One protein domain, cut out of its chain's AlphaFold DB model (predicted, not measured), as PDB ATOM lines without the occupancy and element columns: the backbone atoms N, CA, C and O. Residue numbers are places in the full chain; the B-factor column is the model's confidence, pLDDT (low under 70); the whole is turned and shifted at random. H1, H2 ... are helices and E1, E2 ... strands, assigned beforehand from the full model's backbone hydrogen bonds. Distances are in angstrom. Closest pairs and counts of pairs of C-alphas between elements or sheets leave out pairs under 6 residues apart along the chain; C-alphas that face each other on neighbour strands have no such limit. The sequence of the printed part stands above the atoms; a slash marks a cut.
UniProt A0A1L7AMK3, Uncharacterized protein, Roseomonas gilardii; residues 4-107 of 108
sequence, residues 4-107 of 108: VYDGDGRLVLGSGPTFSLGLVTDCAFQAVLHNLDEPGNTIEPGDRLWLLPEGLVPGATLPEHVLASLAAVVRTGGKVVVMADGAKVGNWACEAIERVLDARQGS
ATOM      1  N   VAL A   4     120.122  69.134 115.510       78.06
ATOM      2  CA  VAL A   4     119.662  70.044 116.567       78.06
ATOM      3  C   VAL A   4     120.565  71.265 116.610       78.06
ATOM      4  O   VAL A   4     121.789  71.137 116.664       78.06
ATOM      5  N   TYR A   5     119.947  72.436 116.643       77.81
ATOM      6  CA  TYR A   5     120.621  73.721 116.741       77.81
ATOM      7  C   TYR A   5     120.251  74.414 118.046       77.81
ATOM      8  O   TYR A   5     119.137  74.254 118.558       77.81
ATOM      9  N   ASP A   6     121.208  75.150 118.597       77.81
ATOM     10  CA  ASP A   6     120.946  76.088 119.677       77.81
ATOM     11  C   ASP A   6     120.252  77.358 119.159       77.81
ATOM     12  O   ASP A   6     120.033  77.533 117.958       77.81
ATOM     13  N   GLY A   7     119.908  78.238 120.097       67.50
ATOM     14  CA  GLY A   7     119.234  79.504 119.822       67.50
ATOM     15  C   GLY A   7     120.019  80.506 118.985       67.50
ATOM     16  O   GLY A   7     119.422  81.457 118.489       67.50
ATOM     17  N   ASP A   8     121.319  80.279 118.791       69.62
ATOM     18  CA  ASP A   8     122.183  81.074 117.915       69.62
ATOM     19  C   ASP A   8     122.352  80.408 116.533       69.62
ATOM     20  O   ASP A   8     123.183  80.831 115.721       69.62
ATOM     21  N   GLY A   9     121.596  79.338 116.258       65.25
ATOM     22  CA  GLY A   9     121.669  78.567 115.018       65.25
ATOM     23  C   GLY A   9     122.928  77.704 114.903       65.25
ATOM     24  O   GLY A   9     123.272  77.257 113.805       65.25
ATOM     25  N   ARG A  10     123.651  77.463 116.005       72.69
ATOM     26  CA  ARG A  10     124.852  76.619 116.013       72.69
ATOM     27  C   ARG A  10     124.478  75.175 116.285       72.69
ATOM     28  O   ARG A  10     123.613  74.874 117.102       72.69
ATOM     29  N   LEU A  11     125.153  74.257 115.595       72.88
ATOM     30  CA  LEU A  11     124.925  72.828 115.773       72.88
ATOM     31  C   LEU A  11     125.304  72.405 117.196       72.88
ATOM     32  O   LEU A  11     126.437  72.622 117.635       72.88
ATOM     33  N   VAL A  12     124.385  71.732 117.882       72.69
ATOM     34  CA  VAL A  12     124.689  71.087 119.159       72.69
ATOM     35  C   VAL A  12     125.509  69.825 118.872       72.69
ATOM     36  O   VAL A  12     125.097  68.948 118.110       72.69
ATOM     37  N   LEU A  13     126.708  69.744 119.457       60.28
ATOM     38  CA  LEU A  13     127.630  68.621 119.259       60.28
ATOM     39  C   LEU A  13     126.948  67.281 119.581       60.28
ATOM     40  O   LEU A  13     126.382  67.107 120.658       60.28
ATOM     41  N   GLY A  14     127.039  66.324 118.649       58.50
ATOM     42  CA  GLY A  14     126.488  64.971 118.795       58.50
ATOM     43  C   GLY A  14     125.195  64.688 118.020       58.50
ATOM     44  O   GLY A  14     124.717  63.557 118.059       58.50
ATOM     45  N   SER A  15     124.645  65.658 117.283       59.50
ATOM     46  CA  SER A  15     123.418  65.472 116.492       59.50
ATOM     47  C   SER A  15     123.589  65.831 115.014       59.50
ATOM     48  O   SER A  15     123.927  66.964 114.721       59.50
ATOM     49  N   GLY A  16     123.279  64.884 114.115       55.12
ATOM     50  CA  GLY A  16     122.890  65.105 112.708       55.12
ATOM     51  C   GLY A  16     123.886  65.799 111.753       55.12
ATOM     52  O   GLY A  16     124.952  66.245 112.164       55.12
ATOM     53  N   PRO A  17     123.567  65.850 110.442       50.75
ATOM     54  CA  PRO A  17     124.375  66.559 109.441       50.75
ATOM     55  C   PRO A  17     124.309  68.094 109.603       50.75
ATOM     56  O   PRO A  17     123.465  68.621 110.320       50.75
ATOM     57  N   THR A  18     125.225  68.806 108.940       50.31
ATOM     58  CA  THR A  18     125.483  70.254 109.090       50.31
ATOM     59  C   THR A  18     124.323  71.163 108.634       50.31
ATOM     60  O   THR A  18     123.668  70.886 107.633       50.31
ATOM     61  N   PHE A  19     124.121  72.282 109.345       54.69
ATOM     62  CA  PHE A  19     123.103  73.324 109.106       54.69
ATOM     63  C   PHE A  19     123.257  74.100 107.800       54.69
ATOM     64  O   PHE A  19     124.380  74.368 107.371       54.69
ATOM     65  N   SER A  20     122.145  74.650 107.300       50.47
ATOM     66  CA  SER A  20     122.153  75.921 106.568       50.47
ATOM     67  C   SER A  20     120.872  76.724 106.847       50.47
ATOM     68  O   SER A  20     119.810  76.148 107.065       50.47
ATOM     69  N   LEU A  21     120.954  78.060 106.825       50.78
ATOM     70  CA  LEU A  21     119.802  78.943 107.066       50.78
ATOM     71  C   LEU A  21     118.720  78.814 105.970       50.78
ATOM     72  O   LEU A  21     117.541  78.991 106.250       50.78
ATOM     73  N   GLY A  22     119.112  78.465 104.738       57.41
ATOM     74  CA  GLY A  22     118.178  78.223 103.630       57.41
ATOM     75  C   GLY A  22     117.311  76.972 103.818       57.41
ATOM     76  O   GLY A  22     116.180  76.940 103.355       57.41
ATOM     77  N   LEU A  23     117.787  75.976 104.576       59.56
ATOM     78  CA  LEU A  23     117.006  74.773 104.902       59.56
ATOM     79  C   LEU A  23     115.801  75.063 105.811       59.56
ATOM     80  O   LEU A  23     114.835  74.307 105.805       59.56
ATOM     81  N   VAL A  24     115.847  76.142 106.599       59.84
ATOM     82  CA  VAL A  24     114.766  76.518 107.527       59.84
ATOM     83  C   VAL A  24     113.562  77.078 106.773       59.84
ATOM     84  O   VAL A  24     112.427  76.746 107.099       59.84
ATOM     85  N   THR A  25     113.802  77.902 105.752       63.62
ATOM     86  CA  THR A  25     112.740  78.564 104.976       63.62
ATOM     87  C   THR A  25     111.994  77.624 104.034       63.62
ATOM     88  O   THR A  25     110.867  77.930 103.654       63.62
ATOM     89  N   ASP A  26     112.593  76.481 103.695       70.88
ATOM     90  CA  ASP A  26     112.035  75.519 102.738       70.88
ATOM     91  C   ASP A  26     111.228  74.393 103.413       70.88
ATOM     92  O   ASP A  26     110.626  73.557 102.736       70.88
ATOM     93  N   CYS A  27     111.186  74.352 104.749       75.19
ATOM     94  CA  CYS A  27     110.438  73.331 105.480       75.19
ATOM     95  C   CYS A  27     108.924  73.565 105.380       75.19
ATOM     96  O   CYS A  27     108.407  74.604 105.785       75.19
ATOM     97  N   ALA A  28     108.190  72.556 104.906       84.00
ATOM     98  CA  ALA A  28     106.731  72.613 104.786       84.00
ATOM     99  C   ALA A  28     106.003  72.534 106.140       84.00
ATOM    100  O   ALA A  28     104.810  72.835 106.223       84.00
ATOM    101  N   PHE A  29     106.691  72.091 107.193       86.19
ATOM    102  CA  PHE A  29     106.150  71.996 108.541       86.19
ATOM    103  C   PHE A  29     107.052  72.693 109.552       86.19
ATOM    104  O   PHE A  29     108.265  72.475 109.565       86.19
ATOM    105  N   GLN A  30     106.420  73.447 110.448       86.88
ATOM    106  CA  GLN A  30     107.047  74.084 111.592       86.88
ATOM    107  C   GLN A  30     106.080  74.057 112.779       86.88
ATOM    108  O   GLN A  30     104.939  74.504 112.660       86.88
ATOM    109  N   ALA A  31     106.530  73.539 113.920       88.12
ATOM    110  CA  ALA A  31     105.768  73.541 115.166       88.12
ATOM    111  C   ALA A  31     106.653  73.976 116.331       88.12
ATOM    112  O   ALA A  31     107.811  73.575 116.409       88.12
ATOM    113  N   VAL A  32     106.102  74.780 117.237       87.94
ATOM    114  CA  VAL A  32     106.788  75.246 118.446       87.94
ATOM    115  C   VAL A  32     106.253  74.461 119.641       87.94
ATOM    116  O   VAL A  32     105.050  74.439 119.880       87.94
ATOM    117  N   LEU A  33     107.147  73.814 120.386       87.94
ATOM    118  CA  LEU A  33     106.859  73.087 121.621       87.94
ATOM    119  C   LEU A  33     107.396  73.888 122.813       87.94
ATOM    120  O   LEU A  33     108.576  74.242 122.834       87.94
ATOM    121  N   HIS A  34     106.553  74.151 123.811       85.00
ATOM    122  CA  HIS A  34     106.901  74.877 125.040       85.00
ATOM    123  C   HIS A  34     106.026  74.412 126.221       85.00
ATOM    124  O   HIS A  34     104.996  73.777 126.018       85.00
ATOM    125  N   ASN A  35     106.460  74.673 127.460       73.88
ATOM    126  CA  ASN A  35     105.930  74.009 128.660       73.88
ATOM    127  C   ASN A  35     104.756  74.701 129.364       73.88
ATOM    128  O   ASN A  35     104.382  74.160 130.384       73.88
ATOM    129  N   LEU A  36     104.201  75.843 128.916       60.50
ATOM    130  CA  LEU A  36     102.885  76.395 129.344       60.50
ATOM    131  C   LEU A  36     102.669  77.847 128.859       60.50
ATOM    132  O   LEU A  36     103.635  78.587 128.690       60.50
ATOM    133  N   ASP A  37     101.388  78.195 128.659       55.31
ATOM    134  CA  ASP A  37     100.673  79.495 128.627       55.31
ATOM    135  C   ASP A  37     101.286  80.763 128.002       55.31
ATOM    136  O   ASP A  37     100.633  81.807 128.016       55.31
ATOM    137  N   GLU A  38     102.476  80.735 127.406       52.88
ATOM    138  CA  GLU A  38     102.929  81.877 126.611       52.88
ATOM    139  C   GLU A  38     102.126  81.965 125.305       52.88
ATOM    140  O   GLU A  38     102.184  81.046 124.481       52.88
ATOM    141  N   PRO A  39     101.393  83.068 125.066       50.81
ATOM    142  CA  PRO A  39     100.702  83.285 123.810       50.81
ATOM    143  C   PRO A  39     101.743  83.710 122.772       50.81
ATOM    144  O   PRO A  39     101.947  84.896 122.523       50.81
ATOM    145  N   GLY A  40     102.455  82.750 122.187       59.03
ATOM    146  CA  GLY A  40     103.468  83.093 121.203       59.03
ATOM    147  C   GLY A  40     104.101  81.897 120.516       59.03
ATOM    148  O   GLY A  40     105.000  81.269 121.061       59.03
ATOM    149  N   ASN A  41     103.729  81.700 119.250       65.31
ATOM    150  CA  ASN A  41     104.486  80.890 118.288       65.31
ATOM    151  C   ASN A  41     105.690  81.659 117.710       65.31
ATOM    152  O   ASN A  41     106.256  81.254 116.694       65.31
ATOM    153  N   THR A  42     106.043  82.805 118.301       70.44
ATOM    154  CA  THR A  42     107.198  83.594 117.884       70.44
ATOM    155  C   THR A  42     108.463  82.839 118.255       70.44
ATOM    156  O   THR A  42     108.651  82.474 119.413       70.44
ATOM    157  N   ILE A  43     109.302  82.615 117.250       70.69
ATOM    158  CA  ILE A  43     110.608  81.980 117.388       70.69
ATOM    159  C   ILE A  43     111.621  83.080 117.664       70.69
ATOM    160  O   ILE A  43     111.737  84.022 116.874       70.69
ATOM    161  N   GLU A  44     112.344  82.959 118.768       70.44
ATOM    162  CA  GLU A  44     113.312  83.952 119.218       70.44
ATOM    163  C   GLU A  44     114.734  83.376 119.297       70.44
ATOM    164  O   GLU A  44     114.923  82.164 119.458       70.44
ATOM    165  N   PRO A  45     115.767  84.236 119.206       67.75
ATOM    166  CA  PRO A  45     117.126  83.849 119.566       67.75
ATOM    167  C   PRO A  45     117.154  83.289 120.994       67.75
ATOM    168  O   PRO A  45     116.793  83.974 121.948       67.75
ATOM    169  N   GLY A  46     117.571  82.033 121.138       70.38
ATOM    170  CA  GLY A  46     117.505  81.277 122.400       70.38
ATOM    171  C   GLY A  46     116.714  79.970 122.290       70.38
ATOM    172  O   GLY A  46     117.007  79.019 123.021       70.38
ATOM    173  N   ASP A  47     115.789  79.883 121.332       78.88
ATOM    174  CA  ASP A  47     114.976  78.690 121.100       78.88
ATOM    175  C   ASP A  47     115.777  77.577 120.421       78.88
ATOM    176  O   ASP A  47     116.542  77.808 119.484       78.88
ATOM    177  N   ARG A  48     115.589  76.325 120.850       85.12
ATOM    178  CA  ARG A  48     116.233  75.197 120.165       85.12
ATOM    179  C   ARG A  48     115.481  74.833 118.901       85.12
ATOM    180  O   ARG A  48     114.264  74.706 118.914       85.12
ATOM    181  N   LEU A  49     116.218  74.541 117.839       85.44
ATOM    182  CA  LEU A  49     115.648  74.071 116.581       85.44
ATOM    183  C   LEU A  49     115.984  72.594 116.390       85.44
ATOM    184  O   LEU A  49     117.126  72.180 116.585       85.44
ATOM    185  N   TRP A  50     115.015  71.801 115.952       87.56
ATOM    186  CA  TRP A  50     115.235  70.440 115.488       87.56
ATOM    187  C   TRP A  50     114.757  70.286 114.049       87.56
ATOM    188  O   TRP A  50     113.558  70.256 113.775       87.56
ATOM    189  N   LEU A  51     115.716  70.172 113.132       84.75
ATOM    190  CA  LEU A  51     115.458  69.940 111.719       84.75
ATOM    191  C   LEU A  51     115.484  68.440 111.424       84.75
ATOM    192  O   LEU A  51     116.520  67.781 111.584       84.75
ATOM    193  N   LEU A  52     114.355  67.899 110.978       83.06
ATOM    194  CA  LEU A  52     114.256  66.517 110.529       83.06
ATOM    195  C   LEU A  52     114.832  66.385 109.108       83.06
ATOM    196  O   LEU A  52     114.657  67.286 108.291       83.06
ATOM    197  N   PRO A  53     115.543  65.285 108.805       76.06
ATOM    198  CA  PRO A  53     116.089  65.066 107.479       76.06
ATOM    199  C   PRO A  53     114.962  64.752 106.492       76.06
ATOM    200  O   PRO A  53     113.984  64.093 106.855       76.06
ATOM    201  N   GLU A  54     115.143  65.173 105.245       77.56
ATOM    202  CA  GLU A  54     114.239  64.836 104.146       77.56
ATOM    203  C   GLU A  54     114.118  63.313 103.975       77.56
ATOM    204  O   GLU A  54     115.088  62.564 104.156       77.56
ATOM    205  N   GLY A  55     112.912  62.841 103.657       74.44
ATOM    206  CA  GLY A  55     112.646  61.418 103.433       74.44
ATOM    207  C   GLY A  55     112.660  60.568 104.707       74.44
ATOM    208  O   GLY A  55     112.654  59.335 104.630       74.44
ATOM    209  N   LEU A  56     112.669  61.193 105.892       78.88
ATOM    210  CA  LEU A  56     112.500  60.480 107.153       78.88
ATOM    211  C   LEU A  56     111.131  59.789 107.187       78.88
ATOM    212  O   LEU A  56     110.086  60.417 107.043       78.88
ATOM    213  N   VAL A  57     111.131  58.481 107.431       80.75
ATOM    214  CA  VAL A  57     109.898  57.692 107.473       80.75
ATOM    215  C   VAL A  57     109.245  57.800 108.859       80.75
ATOM    216  O   VAL A  57     109.895  57.464 109.855       80.75
ATOM    217  N   PRO A  58     107.959  58.200 108.954       82.00
ATOM    218  CA  PRO A  58     107.222  58.164 110.212       82.00
ATOM    219  C   PRO A  58     107.213  56.764 110.828       82.00
ATOM    220  O   PRO A  58     106.918  55.783 110.146       82.00
ATOM    221  N   GLY A  59     107.506  56.677 112.124       78.31
ATOM    222  CA  GLY A  59     107.577  55.414 112.865       78.31
ATOM    223  C   GLY A  59     108.968  54.776 112.918       78.31
ATOM    224  O   GLY A  59     109.145  53.790 113.631       78.31
ATOM    225  N   ALA A  60     109.969  55.333 112.228       80.69
ATOM    226  CA  ALA A  60     111.364  54.931 112.413       80.69
ATOM    227  C   ALA A  60     111.863  55.295 113.823       80.69
ATOM    228  O   ALA A  60     111.459  56.300 114.387       80.69
ATOM    229  N   THR A  61     112.781  54.537 114.415       80.12
ATOM    230  CA  THR A  61     113.290  54.890 115.751       80.12
ATOM    231  C   THR A  61     114.000  56.251 115.731       80.12
ATOM    232  O   THR A  61     114.993  56.442 115.025       80.12
ATOM    233  N   LEU A  62     113.494  57.202 116.523       83.38
ATOM    234  CA  LEU A  62     114.150  58.486 116.765       83.38
ATOM    235  C   LEU A  62     115.203  58.333 117.875       83.38
ATOM    236  O   LEU A  62     115.024  57.513 118.776       83.38
ATOM    237  N   PRO A  63     116.303  59.103 117.851       82.12
ATOM    238  CA  PRO A  63     117.365  58.947 118.840       82.12
ATOM    239  C   PRO A  63     116.904  59.382 120.233       82.12
ATOM    240  O   PRO A  63     116.606  60.555 120.453       82.12
ATOM    241  N   GLU A  64     116.906  58.457 121.193       84.31
ATOM    242  CA  GLU A  64     116.403  58.710 122.552       84.31
ATOM    243  C   GLU A  64     117.121  59.868 123.252       84.31
ATOM    244  O   GLU A  64     116.480  60.698 123.888       84.31
ATOM    245  N   HIS A  65     118.443  59.976 123.099       81.75
ATOM    246  CA  HIS A  65     119.219  61.065 123.697       81.75
ATOM    247  C   HIS A  65     118.834  62.443 123.131       81.75
ATOM    248  O   HIS A  65     118.842  63.429 123.867       81.75
ATOM    249  N   VAL A  66     118.458  62.515 121.847       83.44
ATOM    250  CA  VAL A  66     117.962  63.750 121.222       83.44
ATOM    251  C   VAL A  66     116.602  64.099 121.808       83.44
ATOM    252  O   VAL A  66     116.430  65.207 122.308       83.44
ATOM    253  N   LEU A  67     115.669  63.141 121.831       87.06
ATOM    254  CA  LEU A  67     114.340  63.345 122.413       87.06
ATOM    255  C   LEU A  67     114.426  63.775 123.884       87.06
ATOM    256  O   LEU A  67     113.767  64.728 124.291       87.06
ATOM    257  N   ALA A  68     115.288  63.130 124.674       87.38
ATOM    258  CA  ALA A  68     115.515  63.473 126.074       87.38
ATOM    259  C   ALA A  68     116.091  64.888 126.246       87.38
ATOM    260  O   ALA A  68     115.655  65.617 127.138       87.38
ATOM    261  N   SER A  69     117.037  65.286 125.390       86.25
ATOM    262  CA  SER A  69     117.649  66.620 125.405       86.25
ATOM    263  C   SER A  69     116.653  67.721 125.024       86.25
ATOM    264  O   SER A  69     116.610  68.762 125.680       86.25
ATOM    265  N   LEU A  70     115.815  67.491 124.009       88.31
ATOM    266  CA  LEU A  70     114.766  68.429 123.590       88.31
ATOM    267  C   LEU A  70     113.669  68.550 124.654       88.31
ATOM    268  O   LEU A  70     113.308  69.655 125.049       88.31
ATOM    269  N   ALA A  71     113.214  67.424 125.203       89.06
ATOM    270  CA  ALA A  71     112.250  67.427 126.296       89.06
ATOM    271  C   ALA A  71     112.802  68.117 127.558       89.06
ATOM    272  O   ALA A  71     112.048  68.730 128.307       89.06
ATOM    273  N   ALA A  72     114.109  68.032 127.830       88.31
ATOM    274  CA  ALA A  72     114.726  68.759 128.940       88.31
ATOM    275  C   ALA A  72     114.643  70.282 128.753       88.31
ATOM    276  O   ALA A  72     114.319  70.974 129.713       88.31
ATOM    277  N   VAL A  73     114.858  70.787 127.533       87.75
ATOM    278  CA  VAL A  73     114.726  72.223 127.219       87.75
ATOM    279  C   VAL A  73     113.321  72.718 127.492       87.75
ATOM    280  O   VAL A  73     113.154  73.692 128.225       87.75
ATOM    281  N   VAL A  74     112.326  72.001 126.963       88.31
ATOM    282  CA  VAL A  74     110.916  72.335 127.168       88.31
ATOM    283  C   VAL A  74     110.606  72.378 128.663       88.31
ATOM    284  O   VAL A  74     110.139  73.397 129.161       88.31
ATOM    285  N   ARG A  75     110.990  71.349 129.433       85.75
ATOM    286  CA  ARG A  75     110.785  71.326 130.896       85.75
ATOM    287  C   ARG A  75     111.389  72.518 131.632       85.75
ATOM    288  O   ARG A  75     110.796  72.986 132.597       85.75
ATOM    289  N   THR A  76     112.552  72.998 131.201       85.50
ATOM    290  CA  THR A  76     113.209  74.166 131.809       85.50
ATOM    291  C   THR A  76     112.595  75.506 131.389       85.50
ATOM    292  O   THR A  76     113.118  76.546 131.772       85.50
ATOM    293  N   GLY A  77     111.499  75.491 130.624       81.88
ATOM    294  CA  GLY A  77     110.808  76.688 130.140       81.88
ATOM    295  C   GLY A  77     111.328  77.213 128.801       81.88
ATOM    296  O   GLY A  77     110.905  78.279 128.375       81.88
ATOM    297  N   GLY A  78     112.232  76.491 128.134       83.44
ATOM    298  CA  GLY A  78     112.686  76.840 126.788       83.44
ATOM    299  C   GLY A  78     111.718  76.358 125.705       83.44
ATOM    300  O   GLY A  78     110.852  75.518 125.964       83.44
ATOM    301  N   LYS A  79     111.897  76.845 124.475       86.88
ATOM    302  CA  LYS A  79     111.116  76.397 123.314       86.88
ATOM    303  C   LYS A  79     111.939  75.470 122.428       86.88
ATOM    304  O   LYS A  79     113.163  75.589 122.321       86.88
ATOM    305  N   VAL A  80     111.247  74.525 121.802       88.12
ATOM    306  CA  VAL A  80     111.790  73.653 120.761       88.12
ATOM    307  C   VAL A  80     110.955  73.821 119.504       88.12
ATOM    308  O   VAL A  80     109.765  73.532 119.507       88.12
ATOM    309  N   VAL A  81     111.580  74.240 118.413       88.56
ATOM    310  CA  VAL A  81     110.953  74.318 117.097       88.56
ATOM    311  C   VAL A  81     111.269  73.045 116.326       88.56
ATOM    312  O   VAL A  81     112.430  72.756 116.045       88.56
ATOM    313  N   VAL A  82     110.245  72.288 115.957       89.06
ATOM    314  CA  VAL A  82     110.360  71.105 115.101       89.06
ATOM    315  C   VAL A  82     110.092  71.515 113.660       89.06
ATOM    316  O   VAL A  82     109.051  72.101 113.369       89.06
ATOM    317  N   MET A  83     111.016  71.188 112.760       87.88
ATOM    318  CA  MET A  83     110.912  71.478 111.329       87.88
ATOM    319  C   MET A  83     111.030  70.200 110.508       87.88
ATOM    320  O   MET A  83     111.869  69.343 110.805       87.88
ATOM    321  N   ALA A  84     110.189  70.064 109.483       88.12
ATOM    322  CA  ALA A  84     110.131  68.869 108.644       88.12
ATOM    323  C   ALA A  84     109.725  69.182 107.197       88.12
ATOM    324  O   ALA A  84     109.079  70.196 106.923       88.12
ATOM    325  N   ASP A  85     110.024  68.245 106.293       85.75
ATOM    326  CA  ASP A  85     109.591  68.271 104.886       85.75
ATOM    327  C   ASP A  85     108.075  68.054 104.705       85.75
ATOM    328  O   ASP A  85     107.524  68.313 103.636       85.75
ATOM    329  N   GLY A  86     107.374  67.607 105.752       87.38
ATOM    330  CA  GLY A  86     105.950  67.323 105.696       87.38
ATOM    331  C   GLY A  86     105.300  67.163 107.065       87.38
ATOM    332  O   GLY A  86     105.896  66.677 108.029       87.38
ATOM    333  N   ALA A  87     104.014  67.520 107.132       89.44
ATOM    334  CA  ALA A  87     103.248  67.544 108.377       89.44
ATOM    335  C   ALA A  87     103.175  66.184 109.085       89.44
ATOM    336  O   ALA A  87     103.203  66.119 110.307       89.44
ATOM    337  N   LYS A  88     103.129  65.077 108.333       91.38
ATOM    338  CA  LYS A  88     103.081  63.731 108.920       91.38
ATOM    339  C   LYS A  88     104.343  63.409 109.726       91.38
ATOM    340  O   LYS A  88     104.243  62.845 110.811       91.38
ATOM    341  N   VAL A  89     105.512  63.747 109.186       88.50
ATOM    342  CA  VAL A  89     106.811  63.515 109.833       88.50
ATOM    343  C   VAL A  89     106.990  64.477 111.005       88.50
ATOM    344  O   VAL A  89     107.397  64.052 112.084       88.50
ATOM    345  N   GLY A  90     106.610  65.744 110.812       89.62
ATOM    346  CA  GLY A  90     106.633  66.774 111.846       89.62
ATOM    347  C   GLY A  90     105.775  66.433 113.065       89.62
ATOM    348  O   GLY A  90     106.298  66.357 114.173       89.62
ATOM    349  N   ASN A  91     104.488  66.132 112.858       91.69
ATOM    350  CA  ASN A  91     103.564  65.749 113.934       91.69
ATOM    351  C   ASN A  91     104.058  64.521 114.697       91.69
ATOM    352  O   ASN A  91     104.056  64.500 115.921       91.69
ATOM    353  N   TRP A  92     104.543  63.511 113.974       91.94
ATOM    354  CA  TRP A  92     105.086  62.310 114.591       91.94
ATOM    355  C   TRP A  92     106.303  62.600 115.491       91.94
ATOM    356  O   TRP A  92     106.426  62.020 116.572       91.94
ATOM    357  N   ALA A  93     107.195  63.502 115.078       90.00
ATOM    358  CA  ALA A  93     108.326  63.915 115.903       90.00
ATOM    359  C   ALA A  93     107.889  64.734 117.128       90.00
ATOM    360  O   ALA A  93     108.452  64.536 118.208       90.00
ATOM    361  N   CYS A  94     106.874  65.594 116.990       91.44
ATOM    362  CA  CYS A  94     106.271  66.310 118.118       91.44
ATOM    363  C   CYS A  94     105.699  65.334 119.153       91.44
ATOM    364  O   CYS A  94     106.104  65.380 120.313       91.44
ATOM    365  N   GLU A  95     104.877  64.370 118.720       92.12
ATOM    366  CA  GLU A  95     104.316  63.337 119.601       92.12
ATOM    367  C   GLU A  95     105.408  62.546 120.338       92.12
ATOM    368  O   GLU A  95     105.238  62.149 121.491       92.12
ATOM    369  N   ALA A  96     106.546  62.282 119.689       91.12
ATOM    370  CA  ALA A  96     107.654  61.575 120.324       91.12
ATOM    371  C   ALA A  96     108.299  62.397 121.455       91.12
ATOM    372  O   ALA A  96     108.666  61.827 122.484       91.12
ATOM    373  N   ILE A  97     108.423  63.719 121.289       90.00
ATOM    374  CA  ILE A  97     108.910  64.623 122.343       90.00
ATOM    375  C   ILE A  97     107.882  64.711 123.477       90.00
ATOM    376  O   ILE A  97     108.259  64.574 124.641       90.00
ATOM    377  N   GLU A  98     106.599  64.871 123.149       89.56
ATOM    378  CA  GLU A  98     105.489  64.930 124.112       89.56
ATOM    379  C   GLU A  98     105.406  63.665 124.971       89.56
ATOM    380  O   GLU A  98     105.401  63.750 126.195       89.56
ATOM    381  N   ARG A  99     105.506  62.472 124.372       90.38
ATOM    382  CA  ARG A  99     105.556  61.215 125.143       90.38
ATOM    383  C   ARG A  99     106.724  61.178 126.123       90.38
ATOM    384  O   ARG A  99     106.584  60.659 127.229       90.38
ATOM    385  N   VAL A 100     107.886  61.710 125.735       89.94
ATOM    386  CA  VAL A 100     109.033  61.812 126.646       89.94
ATOM    387  C   VAL A 100     108.756  62.824 127.751       89.94
ATOM    388  O   VAL A 100     109.195  62.578 128.876       89.94
ATOM    389  N   LEU A 101     108.064  63.933 127.464       87.38
ATOM    390  CA  LEU A 101     107.619  64.918 128.457       87.38
ATOM    391  C   LEU A 101     106.700  64.263 129.498       87.38
ATOM    392  O   LEU A 101     107.054  64.289 130.684       87.38
ATOM    393  N   ASP A 102     105.646  63.584 129.042       84.31
ATOM    394  CA  ASP A 102     104.607  62.934 129.852       84.31
ATOM    395  C   ASP A 102     105.136  61.770 130.697       84.31
ATOM    396  O   ASP A 102     104.823  61.659 131.886       84.31
ATOM    397  N   ALA A 103     106.006  60.926 130.128       78.56
ATOM    398  CA  ALA A 103     106.542  59.741 130.805       78.56
ATOM    399  C   ALA A 103     107.291  60.058 132.114       78.56
ATOM    400  O   ALA A 103     107.469  59.174 132.949       78.56
ATOM    401  N   ARG A 104     107.732  61.309 132.312       63.50
ATOM    402  CA  ARG A 104     108.377  61.757 133.558       63.50
ATOM    403  C   ARG A 104     107.476  62.573 134.483       63.50
ATOM    404  O   ARG A 104     107.884  62.813 135.612       63.50
ATOM    405  N   GLN A 105     106.285  62.980 134.045       57.44
ATOM    406  CA  GLN A 105     105.285  63.594 134.929       57.44
ATOM    407  C   GLN A 105     104.485  62.540 135.712       57.44
ATOM    408  O   GLN A 105     103.993  62.827 136.797       57.44
ATOM    409  N   GLY A 106     104.415  61.298 135.217       51.00
ATOM    410  CA  GLY A 106     103.759  60.167 135.891       51.00
ATOM    411  C   GLY A 106     104.556  59.498 137.021       51.00
ATOM    412  O   GLY A 106     104.174  58.418 137.462       51.00
ATOM    413  N   SER A 107     105.668  60.082 137.474       45.22
ATOM    414  CA  SER A 107     106.403  59.622 138.664       45.22
ATOM    415  C   SER A 107     106.128  60.574 139.828       45.22
ATOM    416  O   SER A 107     106.936  61.458 140.109       45.22
TER     417      SER A 107
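What this domain is: This is residues 4 to 107 of the 108 residues of an uncharacterized protein of Roseomonas gilardii (UniProt A0A1L7AMK3). Helices H2 and H3 cover one face of a small three-stranded sheet in two layers, with long loops around it. The 104 printed residues, under half in named elements, run H1 E1 E2 H2 E3 H3; the class is mixed, and so is the sheet, E1 E3 E2. It is compact, radius of gyration of the C-alphas 13.0 A, spans 39 by 30 by 26 A.

Where its parts are: After residues 4 to 21, H1 is residues 22 to 25, from C-alpha 22 (118.178, 78.223, 103.630). E1 is 29 to 33, E2 48 to 51, H2 64 to 75, E3 80 to 84. H3, 87 to 102, spans 22.0 A to C-alpha 102 (104.607, 62.934, 129.852).

How they stand to each other: E1 and E3 are antiparallel (N 31 to O 82, 3.0 A), E3 and E2 parallel (N 81 to O 48, 2.8 A). E2, H2, E3 form a strand-helix-strand unit, parallel strands joined through a helix, its crossover right-handed. H3 touches H2 with residues 96 to 101 alone, closest C-alphas Ile 97 and Leu 67, 5.6 A. H1 only grazes the sheet. In H2 and H3 every O i to N i+4 pair is within hydrogen-bond range.

The domain as a whole: The printed part has no cut. Links E1 to E2 and E2 to H2 are long. Residues 13 to 25 are among those under pLDDT 70.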